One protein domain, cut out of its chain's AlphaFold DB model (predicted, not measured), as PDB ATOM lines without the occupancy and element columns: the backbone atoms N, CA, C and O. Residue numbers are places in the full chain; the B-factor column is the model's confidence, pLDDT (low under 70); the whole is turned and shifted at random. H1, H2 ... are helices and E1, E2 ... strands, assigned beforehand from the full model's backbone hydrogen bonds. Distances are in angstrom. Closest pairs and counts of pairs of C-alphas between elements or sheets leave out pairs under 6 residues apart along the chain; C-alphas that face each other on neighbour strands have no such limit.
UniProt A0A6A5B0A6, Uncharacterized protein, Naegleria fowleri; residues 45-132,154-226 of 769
ATOM      1  N   VAL A  45      39.701  66.464  11.036       51.50
ATOM      2  CA  VAL A  45      39.114  65.299  10.380       51.50
ATOM      3  C   VAL A  45      39.493  64.044  11.149       51.50
ATOM      4  O   VAL A  45      40.670  63.790  11.390       51.50
ATOM      5  N   MET A  46      38.481  63.264  11.521       55.25
ATOM      6  CA  MET A  46      38.655  61.963  12.153       55.25
ATOM      7  C   MET A  46      37.957  60.882  11.325       55.25
ATOM      8  O   MET A  46      36.840  61.073  10.838       55.25
ATOM      9  N   VAL A  47      38.610  59.731  11.171       55.78
ATOM     10  CA  VAL A  47      38.043  58.563  10.485       55.78
ATOM     11  C   VAL A  47      37.444  57.645  11.535       55.78
ATOM     12  O   VAL A  47      38.201  57.032  12.267       55.78
ATOM     13  N   THR A  48      36.118  57.555  11.643       51.47
ATOM     14  CA  THR A  48      35.452  56.760  12.696       51.47
ATOM     15  C   THR A  48      35.155  55.330  12.288       51.47
ATOM     16  O   THR A  48      34.863  54.520  13.147       51.47
ATOM     17  N   ASN A  49      35.128  55.019  10.996       63.22
ATOM     18  CA  ASN A  49      34.899  53.681  10.454       63.22
ATOM     19  C   ASN A  49      35.396  53.655   9.008       63.22
ATOM     20  O   ASN A  49      35.663  54.702   8.436       63.22
ATOM     21  N   TYR A  50      35.467  52.483   8.380       70.25
ATOM     22  CA  TYR A  50      35.661  52.382   6.933       70.25
ATOM     23  C   TYR A  50      34.432  51.755   6.298       70.25
ATOM     24  O   TYR A  50      33.953  50.710   6.748       70.25
ATOM     25  N   MET A  51      33.953  52.351   5.210       81.38
ATOM     26  CA  MET A  51      33.076  51.631   4.303       81.38
ATOM     27  C   MET A  51      33.838  50.420   3.778       81.38
ATOM     28  O   MET A  51      34.938  50.560   3.245       81.38
ATOM     29  N   THR A  52      33.273  49.235   3.970       83.38
ATOM     30  CA  THR A  52      33.965  47.975   3.712       83.38
ATOM     31  C   THR A  52      33.147  47.144   2.731       83.38
ATOM     32  O   THR A  52      31.939  46.984   2.903       83.38
ATOM     33  N   ALA A  53      33.802  46.631   1.693       90.94
ATOM     34  CA  ALA A  53      33.261  45.599   0.822       90.94
ATOM     35  C   ALA A  53      33.555  44.227   1.431       90.94
ATOM     36  O   ALA A  53      34.707  43.821   1.539       90.94
ATOM     37  N   PHE A  54      32.514  43.503   1.815       90.50
ATOM     38  CA  PHE A  54      32.590  42.114   2.242       90.50
ATOM     39  C   PHE A  54      32.355  41.220   1.030       90.50
ATOM     40  O   PHE A  54      31.249  41.169   0.490       90.50
ATOM     41  N   ILE A  55      33.413  40.548   0.582       93.06
ATOM     42  CA  ILE A  55      33.403  39.692  -0.608       93.06
ATOM     43  C   ILE A  55      33.432  38.243  -0.154       93.06
ATOM     44  O   ILE A  55      34.259  37.891   0.681       93.06
ATOM     45  N   TRP A  56      32.578  37.383  -0.698       92.81
ATOM     46  CA  TRP A  56      32.651  35.955  -0.393       92.81
ATOM     47  C   TRP A  56      34.049  35.384  -0.690       92.81
ATOM     48  O   TRP A  56      34.641  35.688  -1.724       92.81
ATOM     49  N   LYS A  57      34.590  34.535   0.192       89.88
ATOM     50  CA  LYS A  57      35.949  33.975   0.061       89.88
ATOM     51  C   LYS A  57      36.181  33.235  -1.251       89.88
ATOM     52  O   LYS A  57      37.263  33.348  -1.819       89.88
ATOM     53  N   ASN A  58      35.191  32.485  -1.733       89.56
ATOM     54  CA  ASN A  58      35.277  31.806  -3.027       89.56
ATOM     55  C   ASN A  58      35.355  32.810  -4.185       89.56
ATOM     56  O   ASN A  58      36.226  32.660  -5.032       89.56
ATOM     57  N   VAL A  59      34.529  33.859  -4.169       91.00
ATOM     58  CA  VAL A  59      34.552  34.938  -5.167       91.00
ATOM     59  C   VAL A  59      35.890  35.680  -5.121       91.00
ATOM     60  O   VAL A  59      36.547  35.848  -6.142       91.00
ATOM     61  N   SER A  60      36.350  36.069  -3.933       92.19
ATOM     62  CA  SER A  60      37.647  36.727  -3.762       92.19
ATOM     63  C   SER A  60      38.809  35.847  -4.249       92.19
ATOM     64  O   SER A  60      39.707  36.358  -4.913       92.19
ATOM     65  N   SER A  61      38.768  34.532  -4.002       92.62
ATOM     66  CA  SER A  61      39.794  33.592  -4.479       92.62
ATOM     67  C   SER A  61      39.760  33.410  -5.999       92.62
ATOM     68  O   SER A  61      40.812  33.358  -6.626       92.62
ATOM     69  N   GLU A  62      38.568  33.338  -6.603       93.44
ATOM     70  CA  GLU A  62      38.381  33.212  -8.058       93.44
ATOM     71  C   GLU A  62      38.974  34.408  -8.816       93.44
ATOM     72  O   GLU A  62      39.573  34.235  -9.877       93.44
ATOM     73  N   TYR A  63      38.848  35.611  -8.250       93.50
ATOM     74  CA  TYR A  63      39.293  36.859  -8.877       93.50
ATOM     75  C   TYR A  63      40.579  37.447  -8.281       93.50
ATOM     76  O   TYR A  63      41.000  38.520  -8.706       93.50
ATOM     77  N   ASN A  64      41.212  36.749  -7.335       95.44
ATOM     78  CA  ASN A  64      42.415  37.180  -6.618       95.44
ATOM     79  C   ASN A  64      42.295  38.588  -5.992       95.44
ATOM     80  O   ASN A  64      43.181  39.426  -6.138       95.44
ATOM     81  N   VAL A  65      41.177  38.858  -5.311       93.94
ATOM     82  CA  VAL A  65      40.898  40.158  -4.679       93.94
ATOM     83  C   VAL A  65      41.265  40.107  -3.200       93.94
ATOM     84  O   VAL A  65      40.487  39.581  -2.401       93.94
ATOM     85  N   ILE A  66      42.423  40.655  -2.821       89.81
ATOM     86  CA  ILE A  66      42.905  40.646  -1.426       89.81
ATOM     87  C   ILE A  66      42.997  42.043  -0.804       89.81
ATOM     88  O   ILE A  66      42.995  42.164   0.422       89.81
ATOM     89  N   ASN A  67      43.048  43.098  -1.618       87.56
ATOM     90  CA  ASN A  67      43.095  44.488  -1.168       87.56
ATOM     91  C   ASN A  67      42.183  45.412  -2.008       87.56
ATOM     92  O   ASN A  67      41.478  44.979  -2.921       87.56
ATOM     93  N   THR A  68      42.174  46.701  -1.668       87.12
ATOM     94  CA  THR A  68      41.337  47.735  -2.298       87.12
ATOM     95  C   THR A  68      41.655  47.946  -3.773       87.12
ATOM     96  O   THR A  68      40.734  48.077  -4.576       87.12
ATOM     97  N   MET A  69      42.934  47.934  -4.149       91.81
ATOM     98  CA  MET A  69      43.352  48.127  -5.538       91.81
ATOM     99  C   MET A  69      42.995  46.915  -6.395       91.81
ATOM    100  O   MET A  69      42.453  47.100  -7.481       91.81
ATOM    101  N   ASP A  70      43.157  45.692  -5.878       92.94
ATOM    102  CA  ASP A  70      42.700  44.487  -6.582       92.94
ATOM    103  C   ASP A  70      41.185  44.525  -6.810       92.94
ATOM    104  O   ASP A  70      40.702  44.160  -7.878       92.94
ATOM    105  N   PHE A  71      40.423  44.994  -5.814       93.12
ATOM    106  CA  PHE A  71      38.973  45.146  -5.931       93.12
ATOM    107  C   PHE A  71      38.603  46.177  -7.006       93.12
ATOM    108  O   PHE A  71      37.727  45.924  -7.834       93.12
ATOM    109  N   VAL A  72      39.289  47.322  -7.034       92.69
ATOM    110  CA  VAL A  72      39.089  48.367  -8.047       92.69
ATOM    111  C   VAL A  72      39.440  47.858  -9.447       92.69
ATOM    112  O   VAL A  72      38.657  48.051 -10.379       92.69
ATOM    113  N   ASP A  73      40.575  47.183  -9.607       94.12
ATOM    114  CA  ASP A  73      41.021  46.640 -10.891       94.12
ATOM    115  C   ASP A  73      40.117  45.503 -11.368       94.12
ATOM    116  O   ASP A  73      39.780  45.433 -12.553       94.12
ATOM    117  N   TRP A  74      39.636  44.662 -10.450       94.69
ATOM    118  CA  TRP A  74      38.619  43.657 -10.736       94.69
ATOM    119  C   TRP A  74      37.337  44.292 -11.283       94.69
ATOM    120  O   TRP A  74      36.860  43.876 -12.342       94.69
ATOM    121  N   LEU A  75      36.821  45.348 -10.642       93.94
ATOM    122  CA  LEU A  75      35.644  46.072 -11.131       93.94
ATOM    123  C   LEU A  75      35.889  46.733 -12.497       93.94
ATOM    124  O   LEU A  75      35.027  46.639 -13.375       93.94
ATOM    125  N   LYS A  76      37.067  47.332 -12.728       93.38
ATOM    126  CA  LYS A  76      37.451  47.895 -14.040       93.38
ATOM    127  C   LYS A  76      37.485  46.821 -15.126       93.38
ATOM    128  O   LYS A  76      36.986  47.037 -16.229       93.38
ATOM    129  N   ASN A  77      38.057  45.658 -14.828       93.62
ATOM    130  CA  ASN A  77      38.159  44.549 -15.773       93.62
ATOM    131  C   ASN A  77      36.786  43.925 -16.070       93.62
ATOM    132  O   ASN A  77      36.480  43.611 -17.224       93.62
ATOM    133  N   MET A  78      35.926  43.799 -15.057       90.94
ATOM    134  CA  MET A  78      34.542  43.348 -15.227       90.94
ATOM    135  C   MET A  78      33.717  44.325 -16.067       90.94
ATOM    136  O   MET A  78      32.969  43.890 -16.944       90.94
ATOM    137  N   SER A  79      33.898  45.630 -15.847       90.00
ATOM    138  CA  SER A  79      33.281  46.689 -16.648       90.00
ATOM    139  C   SER A  79      33.706  46.597 -18.119       90.00
ATOM    140  O   SER A  79      32.867  46.416 -19.002       90.00
ATOM    141  N   LYS A  80      35.021  46.579 -18.387       91.50
ATOM    142  CA  LYS A  80      35.579  46.497 -19.751       91.50
ATOM    143  C   LYS A  80      35.187  45.224 -20.501       91.50
ATOM    144  O   LYS A  80      35.037  45.254 -21.718       91.50
ATOM    145  N   SER A  81      35.045  44.105 -19.793       91.44
ATOM    146  CA  SER A  81      34.680  42.814 -20.394       91.44
ATOM    147  C   SER A  81      33.173  42.622 -20.587       91.44
ATOM    148  O   SER A  81      32.762  41.588 -21.111       91.44
ATOM    149  N   GLY A  82      32.337  43.568 -20.139       87.94
ATOM    150  CA  GLY A  82      30.877  43.442 -20.165       87.94
ATOM    151  C   GLY A  82      30.320  42.368 -19.220       87.94
ATOM    152  O   GLY A  82      29.112  42.143 -19.192       87.94
ATOM    153  N   LYS A  83      31.172  41.711 -18.420       88.00
ATOM    154  CA  LYS A  83      30.774  40.681 -17.445       88.00
ATOM    155  C   LYS A  83      30.228  41.263 -16.144       88.00
ATOM    156  O   LYS A  83      29.696  40.516 -15.328       88.00
ATOM    157  N   LEU A  84      30.314  42.582 -15.966       81.94
ATOM    158  CA  LEU A  84      29.816  43.280 -14.782       81.94
ATOM    159  C   LEU A  84      28.319  43.020 -14.518       81.94
ATOM    160  O   LEU A  84      27.911  43.000 -13.365       81.94
ATOM    161  N   ALA A  85      27.525  42.712 -15.553       80.19
ATOM    162  CA  ALA A  85      26.113  42.341 -15.412       80.19
ATOM    163  C   ALA A  85      25.871  41.048 -14.604       80.19
ATOM    164  O   ALA A  85      24.777  40.851 -14.079       80.19
ATOM    165  N   ASN A  86      26.879  40.175 -14.487       84.44
ATOM    166  CA  ASN A  86      26.791  38.945 -13.697       84.44
ATOM    167  C   ASN A  86      27.149  39.165 -12.220       84.44
ATOM    168  O   ASN A  86      26.891  38.283 -11.404       84.44
ATOM    169  N   LEU A  87      27.744  40.315 -11.882       86.25
ATOM    170  CA  LEU A  87      28.192  40.629 -10.535       86.25
ATOM    171  C   LEU A  87      27.082  41.342  -9.760       86.25
ATOM    172  O   LEU A  87      26.671  42.450 -10.104       86.25
ATOM    173  N   LYS A  88      26.624  40.738  -8.666       90.25
ATOM    174  CA  LYS A  88      25.605  41.329  -7.796       90.25
ATOM    175  C   LYS A  88      26.274  42.068  -6.644       90.25
ATOM    176  O   LYS A  88      26.621  41.470  -5.626       90.25
ATOM    177  N   ILE A  89      26.440  43.381  -6.793       90.81
ATOM    178  CA  ILE A  89      26.935  44.256  -5.722       90.81
ATOM    179  C   ILE A  89      25.745  44.810  -4.951       90.81
ATOM    180  O   ILE A  89      24.930  45.552  -5.503       90.81
ATOM    181  N   GLY A  90      25.667  44.470  -3.671       89.44
ATOM    182  CA  GLY A  90      24.748  45.080  -2.732       89.44
ATOM    183  C   GLY A  90      25.408  46.260  -2.022       89.44
ATOM    184  O   GLY A  90      26.489  46.105  -1.457       89.44
ATOM    185  N   VAL A  91      24.723  47.400  -1.929       88.69
ATOM    186  CA  VAL A  91      25.043  48.460  -0.956       88.69
ATOM    187  C   VAL A  91      23.842  48.756  -0.071       88.69
ATOM    188  O   VAL A  91      22.707  48.831  -0.545       88.69
ATOM    189  N   GLU A  92      24.087  48.982   1.212       81.88
ATOM    190  CA  GLU A  92      23.051  49.482   2.107       81.88
ATOM    191  C   GLU A  92      22.560  50.873   1.664       81.88
ATOM    192  O   GLU A  92      23.345  51.774   1.367       81.88
ATOM    193  N   ARG A  93      21.237  51.069   1.614       78.69
ATOM    194  CA  ARG A  93      20.591  52.257   1.030       78.69
ATOM    195  C   ARG A  93      21.101  53.578   1.602       78.69
ATOM    196  O   ARG A  93      21.265  54.524   0.832       78.69
ATOM    197  N   GLY A  94      21.366  53.640   2.910       75.25
ATOM    198  CA  GLY A  94      21.914  54.833   3.571       75.25
ATOM    199  C   GLY A  94      23.293  55.239   3.042       75.25
ATOM    200  O   GLY A  94      23.649  56.413   3.064       75.25
ATOM    201  N   TYR A  95      24.030  54.286   2.474       81.81
ATOM    202  CA  TYR A  95      25.394  54.447   1.986       81.81
ATOM    203  C   TYR A  95      25.504  54.568   0.467       81.81
ATOM    204  O   TYR A  95      26.600  54.790  -0.041       81.81
ATOM    205  N   ARG A  96      24.391  54.490  -0.277       83.12
ATOM    206  CA  ARG A  96      24.409  54.552  -1.748       83.12
ATOM    207  C   ARG A  96      25.088  55.819  -2.270       83.12
ATOM    208  O   ARG A  96      25.953  55.730  -3.133       83.12
ATOM    209  N   ASN A  97      24.688  56.983  -1.762       80.00
ATOM    210  CA  ASN A  97      25.232  58.262  -2.227       80.00
ATOM    211  C   ASN A  97      26.719  58.373  -1.885       80.00
ATOM    212  O   ASN A  97      27.508  58.800  -2.718       80.00
ATOM    213  N   PHE A  98      27.113  57.910  -0.698       78.81
ATOM    214  CA  PHE A  98      28.520  57.875  -0.313       78.81
ATOM    215  C   PHE A  98      29.339  56.962  -1.235       78.81
ATOM    216  O   PHE A  98      30.368  57.378  -1.759       78.81
ATOM    217  N   LEU A  99      28.836  55.760  -1.534       84.75
ATOM    218  CA  LEU A  99      29.475  54.835  -2.467       84.75
ATOM    219  C   LEU A  99      29.645  55.440  -3.871       84.75
ATOM    220  O   LEU A  99      30.630  55.140  -4.533       84.75
ATOM    221  N   GLN A 100      28.746  56.315  -4.336       85.44
ATOM    222  CA  GLN A 100      28.932  57.000  -5.624       85.44
ATOM    223  C   GLN A 100      30.188  57.880  -5.637       85.44
ATOM    224  O   GLN A 100      30.906  57.883  -6.637       85.44
ATOM    225  N   TYR A 101      30.487  58.582  -4.539       80.56
ATOM    226  CA  TYR A 101      31.728  59.355  -4.411       80.56
ATOM    227  C   TYR A 101      32.950  58.442  -4.364       80.56
ATOM    228  O   TYR A 101      33.928  58.711  -5.057       80.56
ATOM    229  N   VAL A 102      32.859  57.326  -3.635       82.69
ATOM    230  CA  VAL A 102      33.919  56.308  -3.588       82.69
ATOM    231  C   VAL A 102      34.208  55.750  -4.982       82.69
ATOM    232  O   VAL A 102      35.349  55.734  -5.430       82.69
ATOM    233  N   LEU A 103      33.174  55.350  -5.724       88.75
ATOM    234  CA  LEU A 103      33.335  54.840  -7.084       88.75
ATOM    235  C   LEU A 103      33.877  55.915  -8.029       88.75
ATOM    236  O   LEU A 103      34.739  55.622  -8.850       88.75
ATOM    237  N   LYS A 104      33.431  57.169  -7.906       86.81
ATOM    238  CA  LYS A 104      33.972  58.280  -8.697       86.81
ATOM    239  C   LYS A 104      35.460  58.510  -8.412       86.81
ATOM    240  O   LYS A 104      36.215  58.674  -9.367       86.81
ATOM    241  N   TYR A 105      35.875  58.465  -7.145       85.81
ATOM    242  CA  TYR A 105      37.275  58.603  -6.731       85.81
ATOM    243  C   TYR A 105      38.183  57.580  -7.429       85.81
ATOM    244  O   TYR A 105      39.209  57.946  -7.995       85.81
ATOM    245  N   TYR A 106      37.757  56.317  -7.489       88.31
ATOM    246  CA  TYR A 106      38.521  55.244  -8.139       88.31
ATOM    247  C   TYR A 106      38.360  55.171  -9.673       88.31
ATOM    248  O   TYR A 106      38.918  54.271 -10.313       88.31
ATOM    249  N   GLY A 107      37.611  56.098 -10.286       91.12
ATOM    250  CA  GLY A 107      37.341  56.111 -11.729       91.12
ATOM    251  C   GLY A 107      36.368  55.016 -12.190       91.12
ATOM    252  O   GLY A 107      36.495  54.506 -13.297       91.12
ATOM    253  N   LEU A 108      35.417  54.635 -11.334       91.75
ATOM    254  CA  LEU A 108      34.444  53.548 -11.507       91.75
ATOM    255  C   LEU A 108      32.994  54.053 -11.632       91.75
ATOM    256  O   LEU A 108      32.047  53.357 -11.263       91.75
ATOM    257  N   SER A 109      32.773  55.272 -12.130       90.38
ATOM    258  CA  SER A 109      31.418  55.847 -12.228       90.38
ATOM    259  C   SER A 109      30.459  55.013 -13.092       90.38
ATOM    260  O   SER A 109      29.255  55.003 -12.845       90.38
ATOM    261  N   GLU A 110      30.991  54.261 -14.052       89.12
ATOM    262  CA  GLU A 110      30.260  53.307 -14.897       89.12
ATOM    263  C   GLU A 110      29.680  52.100 -14.138       89.12
ATOM    264  O   GLU A 110      28.733  51.478 -14.616       89.12
ATOM    265  N   VAL A 111      30.174  51.802 -12.930       87.88
ATOM    266  CA  VAL A 111      29.675  50.707 -12.075       87.88
ATOM    267  C   VAL A 111      28.398  51.108 -11.321       87.88
ATOM    268  O   VAL A 111      27.604  50.246 -10.946       87.88
ATOM    269  N   ILE A 112      28.146  52.411 -11.129       86.44
ATOM    270  CA  ILE A 112      27.031  52.938 -10.314       86.44
ATOM    271  C   ILE A 112      25.653  52.362 -10.703       86.44
ATOM    272  O   ILE A 112      24.906  51.997  -9.790       86.44
ATOM    273  N   PRO A 113      25.277  52.252 -11.995       86.31
ATOM    274  CA  PRO A 113      23.975  51.707 -12.387       86.31
ATOM    275  C   PRO A 113      23.787  50.227 -12.033       86.31
ATOM    276  O   PRO A 113      22.650  49.769 -11.956       86.31
ATOM    277  N   MET A 114      24.880  49.486 -11.822       81.00
ATOM    278  CA  MET A 114      24.862  48.045 -11.542       81.00
ATOM    279  C   MET A 114      24.859  47.730 -10.042       81.00
ATOM    280  O   MET A 114      24.610  46.593  -9.643       81.00
ATOM    281  N   VAL A 115      25.093  48.736  -9.193       82.69
ATOM    282  CA  VAL A 115      24.993  48.577  -7.743       82.69
ATOM    283  C   VAL A 115      23.523  48.490  -7.344       82.69
ATOM    284  O   VAL A 115      22.765  49.462  -7.428       82.69
ATOM    285  N   SER A 116      23.137  47.322  -6.846       82.00
ATOM    286  CA  SER A 116      21.830  47.114  -6.245       82.00
ATOM    287  C   SER A 116      21.837  47.688  -4.837       82.00
ATOM    288  O   SER A 116      22.640  47.313  -3.983       82.00
ATOM    289  N   THR A 117      20.931  48.619  -4.568       76.56
ATOM    290  CA  THR A 117      20.702  49.049  -3.192       76.56
ATOM    291  C   THR A 117      19.809  48.054  -2.493       76.56
ATOM    292  O   THR A 117      18.750  47.704  -3.015       76.56
ATOM    293  N   PHE A 118      20.169  47.701  -1.276       74.25
ATOM    294  CA  PHE A 118      19.295  46.972  -0.384       74.25
ATOM    295  C   PHE A 118      19.192  47.734   0.940       74.25
ATOM    296  O   PHE A 118      20.016  48.588   1.258       74.25
ATOM    297  N   VAL A 119      18.121  47.511   1.690       60.81
ATOM    298  CA  VAL A 119      17.957  48.093   3.025       60.81
ATOM    299  C   VAL A 119      18.149  46.949   3.995       60.81
ATOM    300  O   VAL A 119      17.381  45.988   3.958       60.81
ATOM    301  N   PHE A 120      19.173  47.036   4.837       59.84
ATOM    302  CA  PHE A 120      19.196  46.178   6.002       59.84
ATOM    303  C   PHE A 120      18.150  46.692   6.976       59.84
ATOM    304  O   PHE A 120      18.221  47.818   7.467       59.84
ATOM    305  N   TYR A 121      17.167  45.857   7.260       56.47
ATOM    306  CA  TYR A 121      16.280  46.100   8.373       56.47
ATOM    307  C   TYR A 121      16.918  45.435   9.581       56.47
ATOM    308  O   TYR A 121      16.766  44.234   9.787       56.47
ATOM    309  N   SER A 122      17.680  46.208  10.351       46.31
ATOM    310  CA  SER A 122      18.309  45.707  11.575       46.31
ATOM    311  C   SER A 122      17.298  45.194  12.593       46.31
ATOM    312  O   SER A 122      17.669  44.392  13.444       46.31
ATOM    313  N   ARG A 123      16.033  45.643  12.503       50.81
ATOM    314  CA  ARG A 123      14.959  45.330  13.464       50.81
ATOM    315  C   ARG A 123      13.538  45.256  12.879       50.81
ATOM    316  O   ARG A 123      12.626  44.804  13.568       50.81
ATOM    317  N   ASN A 124      13.320  45.659  11.620       44.25
ATOM    318  CA  ASN A 124      12.002  45.541  10.981       44.25
ATOM    319  C   ASN A 124      11.904  44.188  10.281       44.25
ATOM    320  O   ASN A 124      12.470  43.984   9.208       44.25
ATOM    321  N   CYS A 125      11.164  43.251  10.863       53.19
ATOM    322  CA  CYS A 125      10.849  42.018  10.158       53.19
ATOM    323  C   CYS A 125       9.914  42.366   9.021       53.19
ATOM    324  O   CYS A 125       8.724  42.604   9.226       53.19
ATOM    325  N   ARG A 126      10.446  42.384   7.806       41.94
ATOM    326  CA  ARG A 126       9.590  42.160   6.658       41.94
ATOM    327  C   ARG A 126       9.289  40.670   6.601       41.94
ATOM    328  O   ARG A 126      10.227  39.880   6.493       41.94
ATOM    329  N   PRO A 127       8.012  40.271   6.587       42.19
ATOM    330  CA  PRO A 127       7.668  38.982   6.026       42.19
ATOM    331  C   PRO A 127       8.116  39.005   4.557       42.19
ATOM    332  O   PRO A 127       7.752  39.922   3.812       42.19
ATOM    333  N   ARG A 128       8.921  38.029   4.117       37.00
ATOM    334  CA  ARG A 128       9.109  37.802   2.675       37.00
ATOM    335  C   ARG A 128       7.714  37.581   2.071       37.00
ATOM    336  O   ARG A 128       6.993  36.699   2.514       37.00
ATOM    337  N   HIS A 129       7.336  38.408   1.095       40.19
ATOM    338  CA  HIS A 129       6.175  38.207   0.219       40.19
ATOM    339  C   HIS A 129       4.832  37.884   0.923       40.19
ATOM    340  O   HIS A 129       4.209  36.861   0.650       40.19
ATOM    341  N   VAL A 130       4.304  38.798   1.754       39.78
ATOM    342  CA  VAL A 130       2.926  38.703   2.314       39.78
ATOM    343  C   VAL A 130       1.861  38.471   1.225       39.78
ATOM    344  O   VAL A 130       0.844  37.827   1.474       39.78
ATOM    345  N   PHE A 131       2.094  38.958   0.002       36.81
ATOM    346  CA  PHE A 131       1.128  38.904  -1.101       36.81
ATOM    347  C   PHE A 131       1.200  37.653  -1.995       36.81
ATOM    348  O   PHE A 131       0.256  37.416  -2.738       36.81
ATOM    349  N   GLU A 132       2.245  36.821  -1.908       36.66
ATOM    350  CA  GLU A 132       2.299  35.556  -2.674       36.66
ATOM    351  C   GLU A 132       1.780  34.352  -1.879       36.66
ATOM    352  O   GLU A 132       1.326  33.382  -2.472       36.66
ATOM    353  N   LEU A 154       5.798  32.430  13.704       39.94
ATOM    354  CA  LEU A 154       7.082  31.736  13.887       39.94
ATOM    355  C   LEU A 154       7.770  31.304  12.568       39.94
ATOM    356  O   LEU A 154       8.985  31.138  12.541       39.94
ATOM    357  N   LEU A 155       7.047  31.138  11.456       41.06
ATOM    358  CA  LEU A 155       7.625  30.869  10.124       41.06
ATOM    359  C   LEU A 155       7.989  32.167   9.388       41.06
ATOM    360  O   LEU A 155       8.934  32.183   8.607       41.06
ATOM    361  N   PHE A 156       7.324  33.283   9.695       41.59
ATOM    362  CA  PHE A 156       7.655  34.637   9.243       41.59
ATOM    363  C   PHE A 156       9.016  35.096   9.789       41.59
ATOM    364  O   PHE A 156       9.541  36.104   9.322       41.59
ATOM    365  N   THR A 157       9.606  34.350  10.734       44.97
ATOM    366  CA  THR A 157      10.970  34.560  11.233       44.97
ATOM    367  C   THR A 157      12.032  33.685  10.566       44.97
ATOM    368  O   THR A 157      13.209  33.860  10.872       44.97
ATOM    369  N   GLN A 158      11.688  32.782   9.635       44.47
ATOM    370  CA  GLN A 158      12.706  32.164   8.774       44.47
ATOM    371  C   GLN A 158      13.090  33.142   7.666       44.47
ATOM    372  O   GLN A 158      12.560  33.149   6.553       44.47
ATOM    373  N   PHE A 159      14.021  34.025   8.003       51.62
ATOM    374  CA  PHE A 159      14.575  34.964   7.055       51.62
ATOM    375  C   PHE A 159      15.494  34.236   6.072       51.62
ATOM    376  O   PHE A 159      16.597  33.827   6.418       51.62
ATOM    377  N   GLY A 160      15.063  34.111   4.815       55.22
ATOM    378  CA  GLY A 160      15.976  33.727   3.741       55.22
ATOM    379  C   GLY A 160      17.136  34.725   3.658       55.22
ATOM    380  O   GLY A 160      16.919  35.937   3.611       55.22
ATOM    381  N   ASN A 161      18.362  34.215   3.666       67.75
ATOM    382  CA  ASN A 161      19.557  35.028   3.816       67.75
ATOM    383  C   ASN A 161      19.912  35.804   2.544       67.75
ATOM    384  O   ASN A 161      20.522  35.265   1.622       67.75
ATOM    385  N   PHE A 162      19.554  37.088   2.521       74.38
ATOM    386  CA  PHE A 162      19.829  37.997   1.401       74.38
ATOM    387  C   PHE A 162      21.333  38.112   1.091       74.38
ATOM    388  O   PHE A 162      21.692  38.470  -0.027       74.38
ATOM    389  N   SER A 163      22.234  37.811   2.040       81.00
ATOM    390  CA  SER A 163      23.683  37.903   1.797       81.00
ATOM    391  C   SER A 163      24.163  36.934   0.710       81.00
ATOM    392  O   SER A 163      25.188  37.172   0.076       81.00
ATOM    393  N   GLN A 164      23.400  35.868   0.442       84.12
ATOM    394  CA  GLN A 164      23.689  34.914  -0.630       84.12
ATOM    395  C   GLN A 164      23.277  35.420  -2.016       84.12
ATOM    396  O   GLN A 164      23.791  34.932  -3.028       84.12
ATOM    397  N   ASP A 165      22.390  36.415  -2.071       85.00
ATOM    398  CA  ASP A 165      21.958  37.032  -3.322       85.00
ATOM    399  C   ASP A 165      23.030  37.973  -3.890       85.00
ATOM    400  O   ASP A 165      22.976  38.295  -5.074       85.00
ATOM    401  N   PHE A 166      24.030  38.369  -3.092       90.19
ATOM    402  CA  PHE A 166      25.091  39.299  -3.478       90.19
ATOM    403  C   PHE A 166      26.472  38.632  -3.479       90.19
ATOM    404  O   PHE A 166      26.791  37.819  -2.615       90.19
ATOM    405  N   ASP A 167      27.301  38.998  -4.453       91.44
ATOM    406  CA  ASP A 167      28.722  38.633  -4.518       91.44
ATOM    407  C   ASP A 167      29.568  39.522  -3.598       91.44
ATOM    408  O   ASP A 167      30.544  39.073  -2.994       91.44
ATOM    409  N   VAL A 168      29.167  40.792  -3.497       92.56
ATOM    410  CA  VAL A 168      29.842  41.835  -2.726       92.56
ATOM    411  C   VAL A 168      28.802  42.591  -1.915       92.56
ATOM    412  O   VAL A 168      27.810  43.065  -2.469       92.56
ATOM    413  N   ILE A 169      29.046  42.735  -0.616       91.50
ATOM    414  CA  ILE A 169      28.177  43.469   0.304       91.50
ATOM    415  C   ILE A 169      28.944  44.674   0.836       91.50
ATOM    416  O   ILE A 169      29.951  44.516   1.517       91.50
ATOM    417  N   ILE A 170      28.469  45.882   0.546       90.69
ATOM    418  CA  ILE A 170      29.112  47.130   0.962       90.69
ATOM    419  C   ILE A 170      28.309  47.771   2.099       90.69
ATOM    420  O   ILE A 170      27.166  48.194   1.910       90.69
ATOM    421  N   THR A 171      28.915  47.839   3.285       86.44
ATOM    422  CA  THR A 171      28.343  48.452   4.500       86.44
ATOM    423  C   THR A 171      29.461  48.766   5.509       86.44
ATOM    424  O   THR A 171      30.649  48.616   5.206       86.44
ATOM    425  N   LEU A 172      29.107  49.235   6.706       79.12
ATOM    426  CA  LEU A 172      30.043  49.338   7.822       79.12
ATOM    427  C   LEU A 172      30.271  47.959   8.465       79.12
ATOM    428  O   LEU A 172      29.341  47.152   8.531       79.12
ATOM    429  N   PRO A 173      31.472  47.682   9.000       71.88
ATOM    430  CA  PRO A 173      31.755  46.405   9.647       71.88
ATOM    431  C   PRO A 173      30.807  46.054  10.789       71.88
ATOM    432  O   PRO A 173      30.329  44.924  10.852       71.88
ATOM    433  N   THR A 174      30.483  47.018  11.650       64.19
ATOM    434  CA  THR A 174      29.554  46.833  12.778       64.19
ATOM    435  C   THR A 174      28.206  46.288  12.314       64.19
ATOM    436  O   THR A 174      27.708  45.298  12.849       64.19
ATOM    437  N   PHE A 175      27.667  46.882  11.255       70.94
ATOM    438  CA  PHE A 175      26.430  46.466  10.623       70.94
ATOM    439  C   PHE A 175      26.555  45.089   9.978       70.94
ATOM    440  O   PHE A 175      25.772  44.198  10.296       70.94
ATOM    441  N   PHE A 176      27.580  44.860   9.155       78.44
ATOM    442  CA  PHE A 176      27.807  43.560   8.526       78.44
ATOM    443  C   PHE A 176      27.837  42.402   9.533       78.44
ATOM    444  O   PHE A 176      27.140  41.403   9.347       78.44
ATOM    445  N   PHE A 177      28.612  42.538  10.613       70.88
ATOM    446  CA  PHE A 177      28.742  41.490  11.624       70.88
ATOM    447  C   PHE A 177      27.428  41.231  12.364       70.88
ATOM    448  O   PHE A 177      27.074  40.071  12.582       70.88
ATOM    449  N   GLN A 178      26.675  42.284  12.697       64.50
ATOM    450  CA  GLN A 178      25.335  42.143  13.271       64.50
ATOM    451  C   GLN A 178      24.387  41.421  12.304       64.50
ATOM    452  O   GLN A 178      23.673  40.504  12.702       64.50
ATOM    453  N   TYR A 179      24.418  41.764  11.016       71.88
ATOM    454  CA  TYR A 179      23.518  41.176  10.028       71.88
ATOM    455  C   TYR A 179      23.838  39.720   9.722       71.88
ATOM    456  O   TYR A 179      22.941  38.887   9.782       71.88
ATOM    457  N   ILE A 180      25.098  39.361   9.476       71.38
ATOM    458  CA  ILE A 180      25.466  37.949   9.282       71.38
ATOM    459  C   ILE A 180      25.122  37.107  10.519       71.38
ATOM    460  O   ILE A 180      24.805  35.929  10.391       71.38
ATOM    461  N   ARG A 181      25.116  37.704  11.718       64.38
ATOM    462  CA  ARG A 181      24.660  37.038  12.943       64.38
ATOM    463  C   ARG A 181      23.143  36.813  12.985       64.38
ATOM    464  O   ARG A 181      22.729  35.761  13.464       64.38
ATOM    465  N   PHE A 182      22.325  37.746  12.497       59.41
ATOM    466  CA  PHE A 182      20.865  37.572  12.440       59.41
ATOM    467  C   PHE A 182      20.420  36.635  11.315       59.41
ATOM    468  O   PHE A 182      19.511  35.831  11.494       59.41
ATOM    469  N   TYR A 183      21.089  36.706  10.168       67.50
ATOM    470  CA  TYR A 183      20.815  35.882   9.001       67.50
ATOM    471  C   TYR A 183      21.918  34.827   8.906       67.50
ATOM    472  O   TYR A 183      22.795  34.918   8.052       67.50
ATOM    473  N   ARG A 184      21.933  33.855   9.826       68.06
ATOM    474  CA  ARG A 184      22.915  32.758   9.791       68.06
ATOM    475  C   ARG A 184      22.472  31.634   8.866       68.06
ATOM    476  O   ARG A 184      23.310  31.096   8.156       68.06
ATOM    477  N   ASP A 185      21.182  31.324   8.815       70.44
ATOM    478  CA  ASP A 185      20.655  30.234   7.991       70.44
ATOM    479  C   ASP A 185      20.805  30.555   6.502       70.44
ATOM    480  O   ASP A 185      20.165  31.452   5.969       70.44
ATOM    481  N   GLY A 186      21.682  29.841   5.815       69.38
ATOM    482  CA  GLY A 186      21.932  29.946   4.389       69.38
ATOM    483  C   GLY A 186      21.364  28.756   3.624       69.38
ATOM    484  O   GLY A 186      21.366  27.618   4.076       69.38
ATOM    485  N   THR A 187      20.972  29.006   2.381       72.69
ATOM    486  CA  THR A 187      20.540  27.989   1.406       72.69
ATOM    487  C   THR A 187      21.693  27.142   0.845       72.69
ATOM    488  O   THR A 187      21.481  26.314  -0.034       72.69
ATOM    489  N   GLY A 188      22.934  27.387   1.282       71.00
ATOM    490  CA  GLY A 188      24.140  26.789   0.697       71.00
ATOM    491  C   GLY A 188      24.511  27.270  -0.718       71.00
ATOM    492  O   GLY A 188      25.552  26.866  -1.217       71.00
ATOM    493  N   ILE A 189      23.741  28.160  -1.364       77.44
ATOM    494  CA  ILE A 189      23.999  28.583  -2.762       77.44
ATOM    495  C   ILE A 189      25.413  29.163  -2.955       77.44
ATOM    496  O   ILE A 189      26.063  28.891  -3.960       77.44
ATOM    497  N   ARG A 190      25.895  29.974  -2.002       76.75
ATOM    498  CA  ARG A 190      27.206  30.649  -2.087       76.75
ATOM    499  C   ARG A 190      28.304  30.000  -1.252       76.75
ATOM    500  O   ARG A 190      29.478  30.197  -1.555       76.75
ATOM    501  N   LYS A 191      27.937  29.239  -0.218       77.38
ATOM    502  CA  LYS A 191      28.884  28.552   0.663       77.38
ATOM    503  C   LYS A 191      29.013  27.106   0.180       77.38
ATOM    504  O   LYS A 191      28.034  26.372   0.298       77.38
ATOM    505  N   PRO A 192      30.163  26.683  -0.377       65.62
ATOM    506  CA  PRO A 192      30.315  25.320  -0.871       65.62
ATOM    507  C   PRO A 192      30.051  24.336   0.270       65.62
ATOM    508  O   PRO A 192      30.703  24.395   1.313       65.62
ATOM    509  N   ILE A 193      29.068  23.453   0.076       66.44
ATOM    510  CA  ILE A 193      28.728  22.411   1.043       66.44
ATOM    511  C   ILE A 193      29.881  21.412   1.033       66.44
ATOM    512  O   ILE A 193      30.006  20.592   0.121       66.44
ATOM    513  N   LEU A 194      30.767  21.513   2.022       72.00
ATOM    514  CA  LEU A 194      31.799  20.507   2.218       72.00
ATOM    515  C   LEU A 194      31.106  19.203   2.655       72.00
ATOM    516  O   LEU A 194      30.281  19.254   3.568       72.00
ATOM    517  N   PRO A 195      31.433  18.038   2.060       65.19
ATOM    518  CA  PRO A 195      30.721  16.772   2.294       65.19
ATOM    519  C   PRO A 195      30.620  16.325   3.762       65.19
ATOM    520  O   PRO A 195      29.782  15.492   4.086       65.19
ATOM    521  N   ASN A 196      31.461  16.881   4.640       70.38
ATOM    522  CA  ASN A 196      31.574  16.512   6.050       70.38
ATOM    523  C   ASN A 196      31.285  17.676   7.015       70.38
ATOM    524  O   ASN A 196      31.596  17.555   8.197       70.38
ATOM    525  N   ASP A 197      30.741  18.802   6.539       64.06
ATOM    526  CA  ASP A 197      30.406  19.942   7.398       64.06
ATOM    527  C   ASP A 197      28.884  20.010   7.636       64.06
ATOM    528  O   ASP A 197      28.164  20.622   6.843       64.06
ATOM    529  N   PRO A 198      28.350  19.403   8.718       56.12
ATOM    530  CA  PRO A 198      26.936  19.532   9.081       56.12
ATOM    531  C   PRO A 198      26.534  20.984   9.423       56.12
ATOM    532  O   PRO A 198      25.348  21.261   9.577       56.12
ATOM    533  N   ILE A 199      27.500  21.913   9.504       56.03
ATOM    534  CA  ILE A 199      27.342  23.361   9.731       56.03
ATOM    535  C   ILE A 199      27.378  24.131   8.387       56.03
ATOM    536  O   ILE A 199      27.316  25.363   8.352       56.03
ATOM    537  N   ALA A 200      27.426  23.445   7.236       55.09
ATOM    538  CA  ALA A 200      27.407  24.076   5.911       55.09
ATOM    539  C   ALA A 200      26.141  24.919   5.640       55.09
ATOM    540  O   ALA A 200      26.158  25.776   4.756       55.09
ATOM    541  N   SER A 201      25.071  24.734   6.423       62.56
ATOM    542  CA  SER A 201      23.872  25.573   6.373       62.56
ATOM    543  C   SER A 201      24.061  26.959   6.990       62.56
ATOM    544  O   SER A 201      23.215  27.808   6.753       62.56
ATOM    545  N   TYR A 202      25.124  27.230   7.757       72.31
ATOM    546  CA  TYR A 202      25.288  28.517   8.443       72.31
ATOM    547  C   TYR A 202      26.340  29.413   7.791       72.31
ATOM    548  O   TYR A 202      27.472  28.998   7.544       72.31
ATOM    549  N   ILE A 203      25.987  30.673   7.561       75.31
ATOM    550  CA  ILE A 203      26.881  31.709   7.053       75.31
ATOM    551  C   ILE A 203      27.631  32.341   8.221       75.31
ATOM    552  O   ILE A 203      27.033  32.795   9.197       75.31
ATOM    553  N   ASN A 204      28.955  32.376   8.114       76.62
ATOM    554  CA  ASN A 204      29.843  32.984   9.092       76.62
ATOM    555  C   ASN A 204      30.491  34.245   8.519       76.62
ATOM    556  O   ASN A 204      30.797  34.290   7.329       76.62
ATOM    557  N   PRO A 205      30.829  35.248   9.350       76.00
ATOM    558  CA  PRO A 205      31.574  36.410   8.871       76.00
ATOM    559  C   PRO A 205      32.938  36.045   8.272       76.00
ATOM    560  O   PRO A 205      33.435  36.727   7.384       76.00
ATOM    561  N   GLN A 206      33.523  34.929   8.722       77.25
ATOM    562  CA  GLN A 206      34.754  34.373   8.165       77.25
ATOM    563  C   GLN A 206      34.584  33.819   6.748       77.25
ATOM    564  O   GLN A 206      35.595  33.544   6.112       77.25
ATOM    565  N   ASP A 207      33.363  33.640   6.248       82.00
ATOM    566  CA  ASP A 207      33.124  33.238   4.859       82.00
ATOM    567  C   ASP A 207      33.349  34.410   3.884       82.00
ATOM    568  O   ASP A 207      33.307  34.217   2.669       82.00
ATOM    569  N   PHE A 208      33.649  35.604   4.409       86.12
ATOM    570  CA  PHE A 208      33.895  36.825   3.655       86.12
ATOM    571  C   PHE A 208      35.307  37.370   3.897       86.12
ATOM    572  O   PHE A 208      35.913  37.163   4.952       86.12
ATOM    573  N   ILE A 209      35.821  38.100   2.911       86.12
ATOM    574  CA  ILE A 209      37.045  38.890   2.975       86.12
ATOM    575  C   ILE A 209      36.639  40.369   3.020       86.12
ATOM    576  O   ILE A 209      36.005  40.846   2.074       86.12
ATOM    577  N   PRO A 210      36.947  41.092   4.110       85.75
ATOM    578  CA  PRO A 210      36.671  42.519   4.211       85.75
ATOM    579  C   PRO A 210      37.727  43.340   3.459       85.75
ATOM    580  O   PRO A 210      38.910  43.282   3.786       85.75
ATOM    581  N   ILE A 211      37.293  44.157   2.500       85.19
ATOM    582  CA  ILE A 211      38.120  45.102   1.740       85.19
ATOM    583  C   ILE A 211      37.726  46.533   2.117       85.19
ATOM    584  O   ILE A 211      36.581  46.943   1.922       85.19
ATOM    585  N   ARG A 212      38.663  47.311   2.665       82.94
ATOM    586  CA  ARG A 212      38.420  48.708   3.064       82.94
ATOM    587  C   ARG A 212      38.326  49.583   1.817       82.94
ATOM    588  O   ARG A 212      39.268  49.622   1.040       82.94
ATOM    589  N   LEU A 213      37.211  50.271   1.603       80.69
ATOM    590  CA  LEU A 213      37.015  51.080   0.396       80.69
ATOM    591  C   LEU A 213      37.348  52.550   0.618       80.69
ATOM    592  O   LEU A 213      38.049  53.154  -0.187       80.69
ATOM    593  N   ALA A 214      36.784  53.126   1.675       75.62
ATOM    594  CA  ALA A 214      36.939  54.537   1.979       75.62
ATOM    595  C   ALA A 214      36.694  54.800   3.467       75.62
ATOM    596  O   ALA A 214      35.848  54.124   4.073       75.62
ATOM    597  N   PRO A 215      37.384  55.787   4.051       68.12
ATOM    598  CA  PRO A 215      37.119  56.225   5.409       68.12
ATOM    599  C   PRO A 215      35.723  56.855   5.504       68.12
ATOM    600  O   PRO A 215      35.341  57.717   4.717       68.12
ATOM    601  N   TYR A 216      34.946  56.435   6.493       58.78
ATOM    602  CA  TYR A 216      33.762  57.145   6.954       58.78
ATOM    603  C   TYR A 216      34.229  58.270   7.883       58.78
ATOM    604  O   TYR A 216      34.747  58.030   8.978       58.78
ATOM    605  N   ILE A 217      34.115  59.501   7.392       56.00
ATOM    606  CA  ILE A 217      34.756  60.677   7.977       56.00
ATOM    607  C   ILE A 217      33.757  61.483   8.803       56.00
ATOM    608  O   ILE A 217      32.659  61.791   8.339       56.00
ATOM    609  N   VAL A 218      34.178  61.898   9.996       52.78
ATOM    610  CA  VAL A 218      33.515  62.947  10.776       52.78
ATOM    611  C   VAL A 218      34.468  64.140  10.850       52.78
ATOM    612  O   VAL A 218      35.569  64.037  11.389       52.78
ATOM    613  N   GLY A 219      34.066  65.266  10.257       49.47
ATOM    614  CA  GLY A 219      34.791  66.534  10.345       49.47
ATOM    615  C   GLY A 219      34.194  67.431  11.428       49.47
ATOM    616  O   GLY A 219      32.979  67.620  11.466       49.47
ATOM    617  N   TYR A 220      35.035  68.011  12.283       50.97
ATOM    618  CA  TYR A 220      34.649  69.033  13.260       50.97
ATOM    619  C   TYR A 220      35.310  70.358  12.894       50.97
ATOM    620  O   TYR A 220      36.526  70.401  12.740       50.97
ATOM    621  N   ASN A 221      34.546  71.447  12.791       40.09
ATOM    622  CA  ASN A 221      35.116  72.783  12.604       40.09
ATOM    623  C   ASN A 221      35.243  73.486  13.964       40.09
ATOM    624  O   ASN A 221      34.236  73.718  14.634       40.09
ATOM    625  N   TYR A 222      36.468  73.796  14.389       41.47
ATOM    626  CA  TYR A 222      36.737  74.435  15.680       41.47
ATOM    627  C   TYR A 222      36.739  75.956  15.521       41.47
ATOM    628  O   TYR A 222      37.600  76.477  14.815       41.47
ATOM    629  N   PRO A 223      35.834  76.693  16.191       39.25
ATOM    630  CA  PRO A 223      36.361  77.872  16.881       39.25
ATOM    631  C   PRO A 223      35.825  78.119  18.305       39.25
ATOM    632  O   PRO A 223      36.397  78.952  18.996       39.25
ATOM    633  N   TYR A 224      34.798  77.416  18.802       43.31
ATOM    634  CA  TYR A 224      34.191  77.723  20.116       43.31
ATOM    635  C   TYR A 224      33.610  76.507  20.857       43.31
ATOM    636  O   TYR A 224      32.415  76.434  21.124       43.31
ATOM    637  N   LEU A 225      34.460  75.579  21.292       40.22
ATOM    638  CA  LEU A 225      34.110  74.712  22.422       40.22
ATOM    639  C   LEU A 225      35.260  74.740  23.433       40.22
ATOM    640  O   LEU A 225      36.136  73.881  23.395       40.22
ATOM    641  N   PRO A 226      35.282  75.718  24.361       35.62
ATOM    642  CA  PRO A 226      36.215  75.689  25.485       35.62
ATOM    643  C   PRO A 226      35.873  74.576  26.492       35.62
ATOM    644  O   PRO A 226      36.566  74.400  27.488       35.62
TER     645      PRO A 226
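AT A GLANCE: This is residues 45 to 132 and 154 to 226 of the 769 residues of an uncharacterized protein of Naegleria fowleri (UniProt A0A6A5B0A6). A strongly twisted sheet of five strands curls round helix H4, with H1 and H2 also on it and H6 and H7 over the face opposite to H1 and H2. E1 and E5 form a long two-stranded ribbon along one edge, running on well past the short strands E2, E3 and E4. The 161 printed residues hold seven named helices and five named strands, in the order E1 H1 H2 H3 E2 H4 H5 E3 H6 E4 H7 E5; the mixed sheet has the order E3 E2 E4 E1 E5, and the class is mixed, helices and strands. The whole is compact, with a radius of gyration of the C-alphas of 17.5 A and spans of 58 by 44 by 34 A.

IN THESE COORDINATES: E1, residues 45 to 56, begins at C-alpha 45 (39.114, 65.299, 10.380) and is 31.9 A long. H1 is residues 57 to 63, H2 68 to 80, 18.4 A, and H3 83 to 86. E2, residues 89 to 92, leads into H4, residues 93 to 105, 19.5 A, from C-alpha 93 (20.591, 52.257, 1.030). H5 is residues 109 to 114, E3 115 to 118, H6 162 to 165, E4 168 to 171, and H7 173 to 182, 14.3 A. E5, residues 208 to 222, 39.6 A, ends at C-alpha 222 (36.737, 74.435, 15.680).

HOW THE PARTS SIT: E3 and E2 are parallel, with N 116 and O 89 at 2.9 A; so are E2 and E4, with N 90 and O 168 at 2.8 A. E4 and E1 are antiparallel, with N 54 and O 169 at 2.8 A, as are E1 and E5, with N 51 and O 214 at 2.8 A. H4 is on the sheet at a height of 6.4 A; its closest C-alphas to E3 are Arg 93 and Thr 117, 5.3 A, and to E5 Val 102 and Ala 214, 6.6 A. H4 and H5 form a helical hairpin, closest at C-alphas 103 and 109, 5.6 A, at a shallow tilt of 31 degrees. H5 only just touches H2 and H3, with 3 pairs of C-alphas within 8 A each. H1 stands up from the sheet. Every O i to N i+4 pair is within hydrogen-bond range in H1, H2 and H7; H4 has 7 of 9, H5 0 of 2 but 2 of 3 O i to N i+3 pairs, and H3 and H6 are too short for an i+4 pair.

THE WHOLE: The C-alphas of Pro 195 and Tyr 224, the two farthest apart, are 63.6 A apart. Residues 133 to 153 are not printed, with 17.7 A between C-alphas 132 and 154. The link from H7 to E5, 25 residues, is long. Mean pLDDT of the printed part is 73.8; 54 residues are under 70, among them 119 to 132, 154 to 161 and 215 to 226.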